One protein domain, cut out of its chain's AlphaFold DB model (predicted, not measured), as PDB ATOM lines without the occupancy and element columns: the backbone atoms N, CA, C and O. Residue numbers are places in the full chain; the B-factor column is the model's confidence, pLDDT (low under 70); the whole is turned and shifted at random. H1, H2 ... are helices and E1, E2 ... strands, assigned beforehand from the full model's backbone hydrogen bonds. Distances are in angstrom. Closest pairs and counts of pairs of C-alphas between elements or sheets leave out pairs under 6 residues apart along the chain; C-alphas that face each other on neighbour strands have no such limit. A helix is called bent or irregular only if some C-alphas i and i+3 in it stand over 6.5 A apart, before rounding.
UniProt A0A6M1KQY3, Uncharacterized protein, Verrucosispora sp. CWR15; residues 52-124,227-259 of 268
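AT A GLANCE: This is residues 52 to 124 and 227 to 259 of the 268 residues of an uncharacterized protein of Verrucosispora sp. CWR15 (UniProt A0A6M1KQY3). A twisted sheet of four strands lies between two helices, H2 over one face and the long H3 over the other. A third helix, H1, is not on the sheet and makes a V with the first residues of H2. The printed part has 106 residues, with three named helices and four named strands in the order H1 H2 E1 E2 E3 H3 E4. The sheet's order is E1, E2, E3, E4 and it is mixed, with E3 and E4 parallel; the class is mixed, helices and strands. The whole is compact, with a radius of gyration of the C-alphas of 13.8 A and spans of 38 by 34 by 26 A.

HOW THE PARTS SIT: Begin in the sheet with E1, residues 89 to 92, E2, residues 103 to 106, and E3, residues 112 to 121, a meander, each strand the antiparallel neighbour of the one before. E1 and E2 form a hairpin, where you find N 91 and O 104 within hydrogen-bond range at 2.9 A. E2 and E3 form another, with N 103 and O 116 at 3.0 A. On the other side of E3 look for E4, residues 252 to 258, parallel to it at 25 degrees, with N 119 and O 255 at 2.8 A. The sheet is only just strongly twisted, its C-alphas lying up to 4.2 A off the best plane. H2, residues 70 to 85, is on one face; its closest C-alphas to E3 are those of Pro 72 and Thr 120, 5.5 A apart. H3, residues 227 to 248, is on the opposite face at a height of 9.3 A over the sheet, over E3 and E4, and runs along the strands, at 17 degrees to E3 on the local plane. The sheet with helices on both faces makes three layers. H1, residues 54 to 64, touches residues 70 to 74 of H2 alone, closest at the C-alphas of Leu 64 and Phe 70, 4.7 A, in a steep tilt of 47 degrees, opposite ways. Every O i to N i+4 pair is within hydrogen-bond range in H1 and H2, and 16 of 18 are in H3.

IN THESE COORDINATES: Find C-alpha 112 at (140.109, 187.387, 218.493); from there E3 runs 27.2 A to C-alpha 121. H3 begins at C-alpha 227, (153.339, 170.080, 196.828), and measures 30.0 A; it has a kink of 47 degrees near residue 241 and is irregular, with C-alphas 240 and 243 7.6 A apart. H2 measures 22.0 A, E4 19.7 A and H1 15.1 A, while E1 spans 9.9 A and E2 9.6 A. E4 ends at C-alpha 258, (158.185, 179.995, 199.135).

THE WHOLE: The two C-alphas farthest apart, those of Asp 109 and Thr 124, are 41.5 A apart. Residues 125 to 226 are cut out, and C-alphas 124 and 227 stand 15.7 A apart across the cut. Of the links that are printed whole, none is long. The mean pLDDT of the printed part is 90.8; look for values under 70 at residues 123 to 124, 227 to 228 and 259.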
ATOM      1  N   LEU A  52     156.504 194.965 217.837       93.69
ATOM      2  CA  LEU A  52     156.777 193.707 218.529       93.69
ATOM      3  C   LEU A  52     157.170 193.943 219.993       93.69
ATOM      4  O   LEU A  52     157.845 194.934 220.298       93.69
ATOM      5  N   PRO A  53     156.841 193.009 220.906       91.69
ATOM      6  CA  PRO A  53     157.354 193.081 222.264       91.69
ATOM      7  C   PRO A  53     158.898 193.054 222.250       91.69
ATOM      8  O   PRO A  53     159.481 192.293 221.471       91.69
ATOM      9  N   PRO A  54     159.595 193.858 223.082       90.06
ATOM     10  CA  PRO A  54     161.035 194.081 222.927       90.06
ATOM     11  C   PRO A  54     161.886 192.808 222.918       90.06
ATOM     12  O   PRO A  54     162.755 192.667 222.062       90.06
ATOM     13  N   ALA A  55     161.616 191.861 223.823       90.56
ATOM     14  CA  ALA A  55     162.393 190.628 223.936       90.56
ATOM     15  C   ALA A  55     162.249 189.729 222.694       90.56
ATOM     16  O   ALA A  55     163.256 189.279 222.139       90.56
ATOM     17  N   GLN A  56     161.014 189.513 222.231       90.81
ATOM     18  CA  GLN A  56     160.716 188.761 221.010       90.81
ATOM     19  C   GLN A  56     161.298 189.459 219.775       90.81
ATOM     20  O   GLN A  56     161.998 188.834 218.976       90.81
ATOM     21  N   GLY A  57     161.093 190.775 219.660       92.62
ATOM     22  CA  GLY A  57     161.625 191.583 218.565       92.62
ATOM     23  C   GLY A  57     163.153 191.527 218.480       92.62
ATOM     24  O   GLY A  57     163.702 191.354 217.394       92.62
ATOM     25  N   ASP A  58     163.858 191.591 219.612       90.88
ATOM     26  CA  ASP A  58     165.318 191.455 219.659       90.88
ATOM     27  C   ASP A  58     165.781 190.053 219.231       90.88
ATOM     28  O   ASP A  58     166.789 189.912 218.533       90.88
ATOM     29  N   ALA A  59     165.063 189.004 219.644       90.44
ATOM     30  CA  ALA A  59     165.390 187.624 219.294       90.44
ATOM     31  C   ALA A  59     165.231 187.352 217.790       90.44
ATOM     32  O   ALA A  59     166.140 186.792 217.169       90.44
ATOM     33  N   LEU A  60     164.124 187.799 217.198       92.25
ATOM     34  CA  LEU A  60     163.868 187.733 215.757       92.25
ATOM     35  C   LEU A  60     164.870 188.581 214.963       92.25
ATOM     36  O   LEU A  60     165.432 188.096 213.980       92.25
ATOM     37  N   ALA A  61     165.173 189.803 215.412       92.88
ATOM     38  CA  ALA A  61     166.116 190.699 214.738       92.88
ATOM     39  C   ALA A  61     167.526 190.098 214.633       92.88
ATOM     40  O   ALA A  61     168.185 190.241 213.603       92.88
ATOM     41  N   ARG A  62     167.981 189.368 215.665       89.69
ATOM     42  CA  ARG A  62     169.261 188.636 215.626       89.69
ATOM     43  C   ARG A  62     169.273 187.511 214.591       89.69
ATOM     44  O   ARG A  62     170.334 187.186 214.066       89.69
ATOM     45  N   ARG A  63     168.120 186.894 214.323       90.69
ATOM     46  CA  ARG A  63     167.991 185.772 213.382       90.69
ATOM     47  C   ARG A  63     167.765 186.230 211.949       90.69
ATOM     48  O   ARG A  63     168.209 185.521 211.057       90.69
ATOM     49  N   LEU A  64     167.124 187.383 211.733       91.75
ATOM     50  CA  LEU A  64     166.755 187.894 210.408       91.75
ATOM     51  C   LEU A  64     167.908 187.802 209.404       91.75
ATOM     52  O   LEU A  64     167.718 187.349 208.286       91.75
ATOM     53  N   TRP A  65     169.114 188.186 209.807       89.06
ATOM     54  CA  TRP A  65     170.249 188.264 208.891       89.06
ATOM     55  C   TRP A  65     170.962 186.928 208.662       89.06
ATOM     56  O   TRP A  65     171.934 186.887 207.922       89.06
ATOM     57  N   LEU A  66     170.480 185.821 209.228       85.12
ATOM     58  CA  LEU A  66     171.000 184.482 208.946       85.12
ATOM     59  C   LEU A  66     170.314 183.899 207.702       85.12
ATOM     60  O   LEU A  66     169.090 183.951 207.594       85.12
ATOM     61  N   ASP A  67     171.089 183.298 206.789       78.62
ATOM     62  CA  ASP A  67     170.594 182.741 205.514       78.62
ATOM     63  C   ASP A  67     169.342 181.863 205.690       78.62
ATOM     64  O   ASP A  67     168.372 181.998 204.950       78.62
ATOM     65  N   GLU A  68     169.348 180.972 206.687       78.56
ATOM     66  CA  GLU A  68     168.249 180.033 206.954       78.56
ATOM     67  C   GLU A  68     167.008 180.647 207.626       78.56
ATOM     68  O   GLU A  68     166.023 179.944 207.862       78.56
ATOM     69  N   HIS A  69     167.071 181.920 208.011       87.38
ATOM     70  CA  HIS A  69     166.018 182.606 208.758       87.38
ATOM     71  C   HIS A  69     165.520 183.870 208.070       87.38
ATOM     72  O   HIS A  69     164.419 184.306 208.386       87.38
ATOM     73  N   PHE A  70     166.257 184.408 207.100       88.38
ATOM     74  CA  PHE A  70     165.880 185.636 206.414       88.38
ATOM     75  C   PHE A  70     164.474 185.581 205.820       88.38
ATOM     76  O   PHE A  70     163.635 186.411 206.165       88.38
ATOM     77  N   TRP A  71     164.177 184.583 204.984       87.44
ATOM     78  CA  TRP A  71     162.845 184.450 204.390       87.44
ATOM     79  C   TRP A  71     161.762 184.053 205.396       87.44
ATOM     80  O   TRP A  71     160.726 184.712 205.372       87.44
ATOM     81  N   PRO A  72     161.979 183.077 206.304       89.44
ATOM     82  CA  PRO A  72     161.019 182.798 207.369       89.44
ATOM     83  C   PRO A  72     160.614 184.033 208.173       89.44
ATOM     84  O   PRO A  72     159.432 184.358 208.227       89.44
ATOM     85  N   VAL A  73     161.590 184.779 208.695       93.81
ATOM     86  CA  VAL A  73     161.328 185.996 209.477       93.81
ATOM     87  C   VAL A  73     160.676 187.071 208.605       93.81
ATOM     88  O   VAL A  73     159.766 187.762 209.046       93.81
ATOM     89  N   THR A  74     161.092 187.206 207.344       93.00
ATOM     90  CA  THR A  74     160.472 188.166 206.417       93.00
ATOM     91  C   THR A  74     158.997 187.858 206.180       93.00
ATOM     92  O   THR A  74     158.178 188.773 206.235       93.00
ATOM     93  N   PHE A  75     158.638 186.598 205.924       92.88
ATOM     94  CA  PHE A  75     157.245 186.210 205.700       92.88
ATOM     95  C   PHE A  75     156.405 186.324 206.969       92.88
ATOM     96  O   PHE A  75     155.256 186.751 206.895       92.88
ATOM     97  N   GLU A  76     156.989 186.036 208.127       95.25
ATOM     98  CA  GLU A  76     156.360 186.244 209.426       95.25
ATOM     99  C   GLU A  76     156.032 187.718 209.676       95.25
ATOM    100  O   GLU A  76     154.880 188.065 209.933       95.25
ATOM    101  N   LEU A  77     156.998 188.617 209.484       96.31
ATOM    102  CA  LEU A  77     156.773 190.060 209.595       96.31
ATOM    103  C   LEU A  77     155.776 190.575 208.548       96.31
ATOM    104  O   LEU A  77     154.953 191.437 208.859       96.31
ATOM    105  N   ALA A  78     155.822 190.040 207.324       94.94
ATOM    106  CA  ALA A  78     154.890 190.397 206.260       94.94
ATOM    107  C   ALA A  78     153.452 189.963 206.584       94.94
ATOM    108  O   ALA A  78     152.522 190.719 206.308       94.94
ATOM    109  N   ALA A  79     153.259 188.801 207.214       96.00
ATOM    110  CA  ALA A  79     151.946 188.363 207.677       96.00
ATOM    111  C   ALA A  79     151.394 189.305 208.759       96.00
ATOM    112  O   ALA A  79     150.265 189.781 208.639       96.00
ATOM    113  N   GLY A  80     152.216 189.678 209.746       96.00
ATOM    114  CA  GLY A  80     151.845 190.689 210.740       96.00
ATOM    115  C   GLY A  80     151.502 192.047 210.116       96.00
ATOM    116  O   GLY A  80     150.539 192.698 210.521       96.00
ATOM    117  N   ALA A  81     152.258 192.471 209.099       96.06
ATOM    118  CA  ALA A  81     151.980 193.694 208.347       96.06
ATOM    119  C   ALA A  81     150.646 193.617 207.589       96.06
ATOM    120  O   ALA A  81     149.882 194.581 207.606       96.06
ATOM    121  N   ALA A  82     150.339 192.472 206.973       94.25
ATOM    122  CA  ALA A  82     149.085 192.242 206.263       94.25
ATOM    123  C   ALA A  82     147.871 192.261 207.206       94.25
ATOM    124  O   ALA A  82     146.862 192.880 206.874       94.25
ATOM    125  N   ILE A  83     147.988 191.673 208.405       96.56
ATOM    126  CA  ILE A  83     146.955 191.754 209.452       96.56
ATOM    127  C   ILE A  83     146.656 193.225 209.783       96.56
ATOM    128  O   ILE A  83     145.499 193.645 209.748       96.56
ATOM    129  N   ARG A  84     147.701 194.028 210.031       96.75
ATOM    130  CA  ARG A  84     147.555 195.466 210.322       96.75
ATOM    131  C   ARG A  84     146.954 196.246 209.157       96.75
ATOM    132  O   ARG A  84     146.089 197.089 209.371       96.75
ATOM    133  N   ALA A  85     147.380 195.961 207.927       94.25
ATOM    134  CA  ALA A  85     146.830 196.588 206.726       94.25
ATOM    135  C   ALA A  85     145.339 196.258 206.523       94.25
ATOM    136  O   ALA A  85     144.604 197.072 205.971       94.25
ATOM    137  N   GLY A  86     144.888 195.100 207.014       94.88
ATOM    138  CA  GLY A  86     143.479 194.709 207.065       94.88
ATOM    139  C   GLY A  86     142.653 195.403 208.155       94.88
ATOM    140  O   GLY A  86     141.463 195.129 208.258       94.88
ATOM    141  N   GLY A  87     143.249 196.289 208.963       96.00
ATOM    142  CA  GLY A  87     142.557 197.021 210.031       96.00
ATOM    143  C   GLY A  87     142.472 196.283 211.371       96.00
ATOM    144  O   GLY A  87     141.791 196.755 212.279       96.00
ATOM    145  N   TYR A  88     143.168 195.153 211.512       97.69
ATOM    146  CA  TYR A  88     143.233 194.382 212.753       97.69
ATOM    147  C   TYR A  88     144.445 194.779 213.604       97.69
ATOM    148  O   TYR A  88     145.462 195.273 213.105       97.69
ATOM    149  N   VAL A  89     144.376 194.502 214.903       97.56
ATOM    150  CA  VAL A  89     145.528 194.569 215.805       97.56
ATOM    151  C   VAL A  89     146.282 193.243 215.716       97.56
ATOM    152  O   VAL A  89     145.732 192.190 216.020       97.56
ATOM    153  N   ALA A  90     147.544 193.280 215.288       97.00
ATOM    154  CA  ALA A  90     148.387 192.090 215.188       97.00
ATOM    155  C   ALA A  90     149.202 191.895 216.475       97.00
ATOM    156  O   ALA A  90     150.068 192.721 216.778       97.00
ATOM    157  N   VAL A  91     148.957 190.801 217.196       96.81
ATOM    158  CA  VAL A  91     149.698 190.424 218.406       96.81
ATOM    159  C   VAL A  91     150.597 189.233 218.094       96.81
ATOM    160  O   VAL A  91     150.127 188.182 217.666       96.81
ATOM    161  N   TYR A  92     151.898 189.423 218.274       96.81
ATOM    162  CA  TYR A  92     152.917 188.421 217.977       96.81
ATOM    163  C   TYR A  92     153.045 187.397 219.108       96.81
ATOM    164  O   TYR A  92     153.168 187.811 220.264       96.81
ATOM    165  N   GLU A  93     153.046 186.101 218.772       95.12
ATOM    166  CA  GLU A  93     153.221 184.980 219.718       95.12
ATOM    167  C   GLU A  93     152.387 185.123 221.008       95.12
ATOM    168  O   GLU A  93     152.875 184.918 222.122       95.12
ATOM    169  N   GLN A  94     151.116 185.518 220.876       95.06
ATOM    170  CA  GLN A  94     150.205 185.577 222.018       95.06
ATOM    171  C   GLN A  94     149.965 184.165 222.564       95.06
ATOM    172  O   GLN A  94     149.635 183.261 221.801       95.06
ATOM    173  N   ASP A  95     150.113 183.981 223.876       94.88
ATOM    174  CA  ASP A  95     149.808 182.705 224.523       94.88
ATOM    175  C   ASP A  95     148.295 182.478 224.611       94.88
ATOM    176  O   ASP A  95     147.548 183.349 225.063       94.88
ATOM    177  N   HIS A  96     147.873 181.289 224.190       93.31
ATOM    178  CA  HIS A  96     146.517 180.773 224.325       93.31
ATOM    179  C   HIS A  96     146.561 179.381 224.965       93.31
ATOM    180  O   HIS A  96     146.466 178.356 224.281       93.31
ATOM    181  N   ASP A  97     146.734 179.349 226.286       89.69
ATOM    182  CA  ASP A  97     146.854 178.134 227.105       89.69
ATOM    183  C   ASP A  97     148.049 177.246 226.709       89.69
ATOM    184  O   ASP A  97     147.924 176.026 226.560       89.69
ATOM    185  N   GLY A  98     149.226 177.846 226.512       91.81
ATOM    186  CA  GLY A  98     150.443 177.119 226.133       91.81
ATOM    187  C   GLY A  98     150.598 176.863 224.631       91.81
ATOM    188  O   GLY A  98     151.554 176.198 224.217       91.81
ATOM    189  N   LEU A  99     149.691 177.387 223.802       94.75
ATOM    190  CA  LEU A  99     149.854 177.471 222.353       94.75
ATOM    191  C   LEU A  99     150.072 178.923 221.936       94.75
ATOM    192  O   LEU A  99     149.267 179.792 222.244       94.75
ATOM    193  N   THR A 100     151.129 179.166 221.170       95.12
ATOM    194  CA  THR A 100     151.462 180.486 220.630       95.12
ATOM    195  C   THR A 100     151.403 180.417 219.106       95.12
ATOM    196  O   THR A 100     152.343 179.893 218.499       95.12
ATOM    197  N   PRO A 101     150.296 180.821 218.460       95.62
ATOM    198  CA  PRO A 101     150.319 181.019 217.024       95.62
ATOM    199  C   PRO A 101     151.285 182.160 216.681       95.62
ATOM    200  O   PRO A 101     151.421 183.091 217.482       95.62
ATOM    201  N   ASP A 102     151.925 182.113 215.511       95.94
ATOM    202  CA  ASP A 102     152.879 183.157 215.085       95.94
ATOM    203  C   ASP A 102     152.248 184.562 215.210       95.94
ATOM    204  O   ASP A 102     152.853 185.499 215.743       95.94
ATOM    205  N   TRP A 103     150.973 184.691 214.813       97.69
ATOM    206  CA  TRP A 103     150.174 185.893 215.033       97.69
ATOM    207  C   TRP A 103     148.759 185.589 215.524       97.69
ATOM    208  O   TRP A 103     148.070 184.696 215.034       97.69
ATOM    209  N   THR A 104     148.280 186.429 216.436       98.06
ATOM    210  CA  THR A 104     146.860 186.563 216.772       98.06
ATOM    211  C   THR A 104     146.353 187.884 216.211       98.06
ATOM    212  O   THR A 104     146.892 188.947 216.531       98.06
ATOM    213  N   ALA A 105     145.337 187.832 215.352       98.00
ATOM    214  CA  ALA A 105     144.668 189.024 214.852       98.00
ATOM    215  C   ALA A 105     143.484 189.351 215.757       98.00
ATOM    216  O   ALA A 105     142.601 188.515 215.947       98.00
ATOM    217  N   LEU A 106     143.461 190.565 216.298       98.25
ATOM    218  CA  LEU A 106     142.359 191.067 217.105       98.25
ATOM    219  C   LEU A 106     141.575 192.131 216.340       98.25
ATOM    220  O   LEU A 106     142.132 192.927 215.580       98.25
ATOM    221  N   THR A 107     140.275 192.179 216.571       97.38
ATOM    222  CA  THR A 107     139.438 193.317 216.203       97.38
ATOM    223  C   THR A 107     139.831 194.565 217.019       97.38
ATOM    224  O   THR A 107     140.514 194.453 218.043       97.38
ATOM    225  N   PRO A 108     139.413 195.779 216.615       94.31
ATOM    226  CA  PRO A 108     139.700 196.998 217.380       94.31
ATOM    227  C   PRO A 108     139.168 196.998 218.824       94.31
ATOM    228  O   PRO A 108     139.719 197.690 219.675       94.31
ATOM    229  N   ASP A 109     138.115 196.228 219.108       95.31
ATOM    230  CA  ASP A 109     137.540 196.006 220.442       95.31
ATOM    231  C   ASP A 109     138.237 194.880 221.233       95.31
ATOM    232  O   ASP A 109     137.844 194.578 222.359       95.31
ATOM    233  N   GLY A 110     139.303 194.289 220.683       94.94
ATOM    234  CA  GLY A 110     140.166 193.331 221.375       94.94
ATOM    235  C   GLY A 110     139.690 191.878 221.334       94.94
ATOM    236  O   GLY A 110     140.279 191.044 222.020       94.94
ATOM    237  N   GLN A 111     138.663 191.554 220.543       96.31
ATOM    238  CA  GLN A 111     138.235 190.171 220.326       96.31
ATOM    239  C   GLN A 111     139.156 189.479 219.325       96.31
ATOM    240  O   GLN A 111     139.664 190.109 218.400       96.31
ATOM    241  N   VAL A 112     139.361 188.171 219.484       97.31
ATOM    242  CA  VAL A 112     140.109 187.387 218.493       97.31
ATOM    243  C   VAL A 112     139.297 187.345 217.198       97.31
ATOM    244  O   VAL A 112     138.134 186.961 217.210       97.31
ATOM    245  N   ALA A 113     139.906 187.759 216.089       96.94
ATOM    246  CA  ALA A 113     139.301 187.723 214.759       96.94
ATOM    247  C   ALA A 113     139.712 186.465 213.985       96.94
ATOM    248  O   ALA A 113     138.893 185.870 213.294       96.94
ATOM    249  N   PHE A 114     140.991 186.093 214.071       97.75
ATOM    250  CA  PHE A 114     141.554 184.865 213.512       97.75
ATOM    251  C   PHE A 114     142.955 184.615 214.077       97.75
ATOM    252  O   PHE A 114     143.628 185.520 214.585       97.75
ATOM    253  N   LEU A 115     143.406 183.373 213.951       97.25
ATOM    254  CA  LEU A 115     144.756 182.943 214.309       97.25
ATOM    255  C   LEU A 115     145.550 182.733 213.027       97.25
ATOM    256  O   LEU A 115     144.996 182.248 212.038       97.25
ATOM    257  N   LEU A 116     146.830 183.093 213.020       97.31
ATOM    258  CA  LEU A 116     147.665 182.968 211.836       97.31
ATOM    259  C   LEU A 116     148.984 182.265 212.146       97.31
ATOM    260  O   LEU A 116     149.731 182.659 213.035       97.31
ATOM    261  N   GLU A 117     149.275 181.259 211.329       96.81
ATOM    262  CA  GLU A 117     150.543 180.542 211.289       96.81
ATOM    263  C   GLU A 117     151.237 180.788 209.950       96.81
ATOM    264  O   GLU A 117     150.608 180.761 208.890       96.81
ATOM    265  N   VAL A 118     152.552 180.954 209.970       93.44
ATOM    266  CA  VAL A 118     153.373 181.143 208.778       93.44
ATOM    267  C   VAL A 118     154.151 179.871 208.481       93.44
ATOM    268  O   VAL A 118     154.843 179.301 209.326       93.44
ATOM    269  N   HIS A 119     154.052 179.395 207.246       90.12
ATOM    270  CA  HIS A 119     154.903 178.340 206.728       90.12
ATOM    271  C   HIS A 119     155.793 178.892 205.623       90.12
ATOM    272  O   HIS A 119     155.317 179.449 204.638       90.12
ATOM    273  N   THR A 120     157.099 178.690 205.772       86.56
ATOM    274  CA  THR A 120     158.062 178.983 204.712       86.56
ATOM    275  C   THR A 120     158.600 177.683 204.151       86.56
ATOM    276  O   THR A 120     159.352 176.986 204.839       86.56
ATOM    277  N   ASP A 121     158.257 177.370 202.902       79.44
ATOM    278  CA  ASP A 121     158.910 176.267 202.210       79.44
ATOM    279  C   ASP A 121     160.327 176.699 201.844       79.44
ATOM    280  O   ASP A 121     160.549 177.609 201.037       79.44
ATOM    281  N   GLN A 122     161.296 176.072 202.504       73.38
ATOM    282  CA  GLN A 122     162.704 176.365 202.327       73.38
ATOM    283  C   GLN A 122     163.531 175.095 202.107       73.38
ATOM    284  O   GLN A 122     163.211 174.011 202.639       73.38
ATOM    285  N   PRO A 123     164.637 175.216 201.349       68.38
ATOM    286  CA  PRO A 123     165.620 174.153 201.241       68.38
ATOM    287  C   PRO A 123     166.152 173.757 202.622       68.38
ATOM    288  O   PRO A 123     166.252 174.569 203.540       68.38
ATOM    289  N   THR A 124     166.529 172.490 202.787       69.12
ATOM    290  CA  THR A 124     167.172 172.043 204.031       69.12
ATOM    291  C   THR A 124     168.547 172.704 204.203       69.12
ATOM    292  O   THR A 124     169.178 173.108 203.223       69.12
ATOM    293  N   THR A 227     154.699 169.766 196.393       63.84
ATOM    294  CA  THR A 227     153.339 170.080 196.828       63.84
ATOM    295  C   THR A 227     152.900 169.161 197.964       63.84
ATOM    296  O   THR A 227     152.156 169.601 198.832       63.84
ATOM    297  N   SER A 228     153.416 167.930 198.023       69.88
ATOM    298  CA  SER A 228     153.155 166.967 199.098       69.88
ATOM    299  C   SER A 228     153.841 167.367 200.407       69.88
ATOM    300  O   SER A 228     153.248 167.258 201.479       69.88
ATOM    301  N   ARG A 229     155.085 167.865 200.343       71.88
ATOM    302  CA  ARG A 229     155.810 168.375 201.518       71.88
ATOM    303  C   ARG A 229     155.138 169.625 202.072       71.88
ATOM    304  O   ARG A 229     155.006 169.735 203.290       71.88
ATOM    305  N   LEU A 230     154.727 170.534 201.189       76.44
ATOM    306  CA  LEU A 230     154.004 171.741 201.570       76.44
ATOM    307  C   LEU A 230     152.637 171.397 202.177       76.44
ATOM    308  O   LEU A 230     152.330 171.878 203.263       76.44
ATOM    309  N   ALA A 231     151.856 170.532 201.521       81.88
ATOM    310  CA  ALA A 231     150.554 170.092 202.019       81.88
ATOM    311  C   ALA A 231     150.669 169.477 203.417       81.88
ATOM    312  O   ALA A 231     149.988 169.927 204.332       81.88
ATOM    313  N   ARG A 232     151.619 168.555 203.622       85.50
ATOM    314  CA  ARG A 232     151.859 167.951 204.938       85.50
ATOM    315  C   ARG A 232     152.216 168.989 206.004       85.50
ATOM    316  O   ARG A 232     151.728 168.908 207.122       85.50
ATOM    317  N   ALA A 233     153.053 169.973 205.678       84.94
ATOM    318  CA  ALA A 233     153.425 171.009 206.642       84.94
ATOM    319  C   ALA A 233     152.248 171.934 207.007       84.94
ATOM    320  O   ALA A 233     152.157 172.403 208.143       84.94
ATOM    321  N   VAL A 234     151.343 172.190 206.057       87.44
ATOM    322  CA  VAL A 234     150.084 172.899 206.320       87.44
ATOM    323  C   VAL A 234     149.168 172.043 207.195       87.44
ATOM    324  O   VAL A 234     148.667 172.543 208.198       87.44
ATOM    325  N   GLU A 235     149.000 170.757 206.881       91.12
ATOM    326  CA  GLU A 235     148.201 169.811 207.673       91.12
ATOM    327  C   GLU A 235     148.699 169.701 209.120       91.12
ATOM    328  O   GLU A 235     147.893 169.729 210.048       91.12
ATOM    329  N   GLU A 236     150.017 169.655 209.337       92.12
ATOM    330  CA  GLU A 236     150.624 169.655 210.675       92.12
ATOM    331  C   GLU A 236     150.264 170.926 211.468       92.12
ATOM    332  O   GLU A 236     149.896 170.839 212.643       92.12
ATOM    333  N   LYS A 237     150.314 172.105 210.832       91.88
ATOM    334  CA  LYS A 237     149.920 173.379 211.464       91.88
ATOM    335  C   LYS A 237     148.424 173.419 211.766       91.88
ATOM    336  O   LYS A 237     148.043 173.782 212.876       91.88
ATOM    337  N   VAL A 238     147.586 172.990 210.825       91.62
ATOM    338  CA  VAL A 238     146.134 172.902 211.036       91.62
ATOM    339  C   VAL A 238     145.827 171.960 212.195       91.62
ATOM    340  O   VAL A 238     145.135 172.355 213.127       91.62
ATOM    341  N   SER A 239     146.409 170.760 212.213       93.44
ATOM    342  CA  SER A 239     146.204 169.795 213.295       93.44
ATOM    343  C   SER A 239     146.635 170.334 214.661       93.44
ATOM    344  O   SER A 239     146.025 169.973 215.664       93.44
ATOM    345  N   LYS A 240     147.677 171.172 214.718       94.44
ATOM    346  CA  LYS A 240     148.173 171.758 215.970       94.44
ATOM    347  C   LYS A 240     147.225 172.817 216.542       94.44
ATOM    348  O   LYS A 240     147.072 172.879 217.759       94.44
ATOM    349  N   TYR A 241     146.609 173.639 215.690       94.94
ATOM    350  CA  TYR A 241     145.846 174.817 216.125       94.94
ATOM    351  C   TYR A 241     144.331 174.731 215.885       94.94
ATOM    352  O   TYR A 241     143.616 175.618 216.340       94.94
ATOM    353  N   ALA A 242     143.816 173.677 215.240       93.75
ATOM    354  CA  ALA A 242     142.383 173.520 214.959       93.75
ATOM    355  C   ALA A 242     141.520 173.637 216.224       93.75
ATOM    356  O   ALA A 242     140.629 174.474 216.281       93.75
ATOM    357  N   ALA A 243     141.862 172.897 217.285       94.75
ATOM    358  CA  ALA A 243     141.120 172.964 218.545       94.75
ATOM    359  C   ALA A 243     141.164 174.362 219.188       94.75
ATOM    360  O   ALA A 243     140.220 174.768 219.857       94.75
ATOM    361  N   LEU A 244     142.257 175.112 219.003       94.62
ATOM    362  CA  LEU A 244     142.346 176.485 219.491       94.62
ATOM    363  C   LEU A 244     141.414 177.410 218.693       94.62
ATOM    364  O   LEU A 244     140.687 178.190 219.301       94.62
ATOM    365  N   ALA A 245     141.403 177.292 217.367       94.44
ATOM    366  CA  ALA A 245     140.514 178.057 216.497       94.44
ATOM    367  C   ALA A 245     139.031 177.773 216.800       94.44
ATOM    368  O   ALA A 245     138.258 178.714 216.978       94.44
ATOM    369  N   ASP A 246     138.670 176.499 216.989       95.56
ATOM    370  CA  ASP A 246     137.314 176.074 217.361       95.56
ATOM    371  C   ASP A 246     136.879 176.652 218.719       95.56
ATOM    372  O   ASP A 246     135.742 177.092 218.872       95.56
ATOM    373  N   ARG A 247     137.781 176.703 219.714       94.12
ATOM    374  CA  ARG A 247     137.484 177.290 221.038       94.12
ATOM    375  C   ARG A 247     137.162 178.783 220.972       94.12
ATOM    376  O   ARG A 247     136.381 179.258 221.791       94.12
ATOM    377  N   HIS A 248     137.786 179.507 220.047       92.12
ATOM    378  CA  HIS A 248     137.538 180.933 219.843       92.12
ATOM    379  C   HIS A 248     136.404 181.213 218.848       92.12
ATOM    380  O   HIS A 248     136.006 182.367 218.742       92.12
ATOM    381  N   ASP A 249     135.886 180.192 218.157       95.56
ATOM    382  CA  ASP A 249     134.936 180.328 217.042       95.56
ATOM    383  C   ASP A 249     135.461 181.266 215.935       95.56
ATOM    384  O   ASP A 249     134.772 182.159 215.443       95.56
ATOM    385  N   VAL A 250     136.738 181.093 215.565       95.81
ATOM    386  CA  VAL A 250     137.426 181.933 214.570       95.81
ATOM    387  C   VAL A 250     138.157 181.107 213.514       95.81
ATOM    388  O   VAL A 250     138.545 179.967 213.767       95.81
ATOM    389  N   PRO A 251     138.445 181.681 212.333       95.44
ATOM    390  CA  PRO A 251     139.287 181.028 211.341       95.44
ATOM    391  C   PRO A 251     140.733 180.814 211.815       95.44
ATOM    392  O   PRO A 251     141.338 181.677 212.458       95.44
ATOM    393  N   LEU A 252     141.325 179.698 211.381       94.94
ATOM    394  CA  LEU A 252     142.773 179.496 211.347       94.94
ATOM    395  C   LEU A 252     143.292 179.780 209.932       94.94
ATOM    396  O   LEU A 252     142.882 179.135 208.967       94.94
ATOM    397  N   VAL A 253     144.222 180.721 209.813       93.56
ATOM    398  CA  VAL A 253     144.860 181.105 208.552       93.56
ATOM    399  C   VAL A 253     146.285 180.558 208.521       93.56
ATOM    400  O   VAL A 253     147.074 180.811 209.426       93.56
ATOM    401  N   VAL A 254     146.649 179.846 207.455       91.50
ATOM    402  CA  VAL A 254     148.043 179.443 207.214       91.50
ATOM    403  C   VAL A 254     148.597 180.253 206.048       91.50
ATOM    404  O   VAL A 254     148.239 180.027 204.893       91.50
ATOM    405  N   ALA A 255     149.471 181.212 206.346       90.31
ATOM    406  CA  ALA A 255     150.170 181.989 205.333       90.31
ATOM    407  C   ALA A 255     151.379 181.197 204.823       90.31
ATOM    408  O   ALA A 255     152.267 180.826 205.591       90.31
ATOM    409  N   VAL A 256     151.425 180.943 203.517       82.75
ATOM    410  CA  VAL A 256     152.497 180.163 202.892       82.75
ATOM    411  C   VAL A 256     153.387 181.071 202.053       82.75
ATOM    412  O   VAL A 256     152.919 181.742 201.135       82.75
ATOM    413  N   GLY A 257     154.685 181.047 202.339       77.56
ATOM    414  CA  GLY A 257     155.723 181.657 201.517       77.56
ATOM    415  C   GLY A 257     156.661 180.598 200.949       77.56
ATOM    416  O   GLY A 257     157.017 179.636 201.626       77.56
ATOM    417  N   ALA A 258     157.099 180.782 199.707       72.12
ATOM    418  CA  ALA A 258     158.185 179.995 199.135       72.12
ATOM    419  C   ALA A 258     159.474 180.814 199.191       72.12
ATOM    420  O   ALA A 258     159.512 181.970 198.756       72.12
ATOM    421  N   HIS A 259     160.539 180.217 199.718       69.00
ATOM    422  CA  HIS A 259     161.861 180.824 199.710       69.00
ATOM    423  C   HIS A 259     162.255 181.183 198.268       69.00
ATOM    424  O   HIS A 259     162.321 180.312 197.398       69.00
TER     425      HIS A 259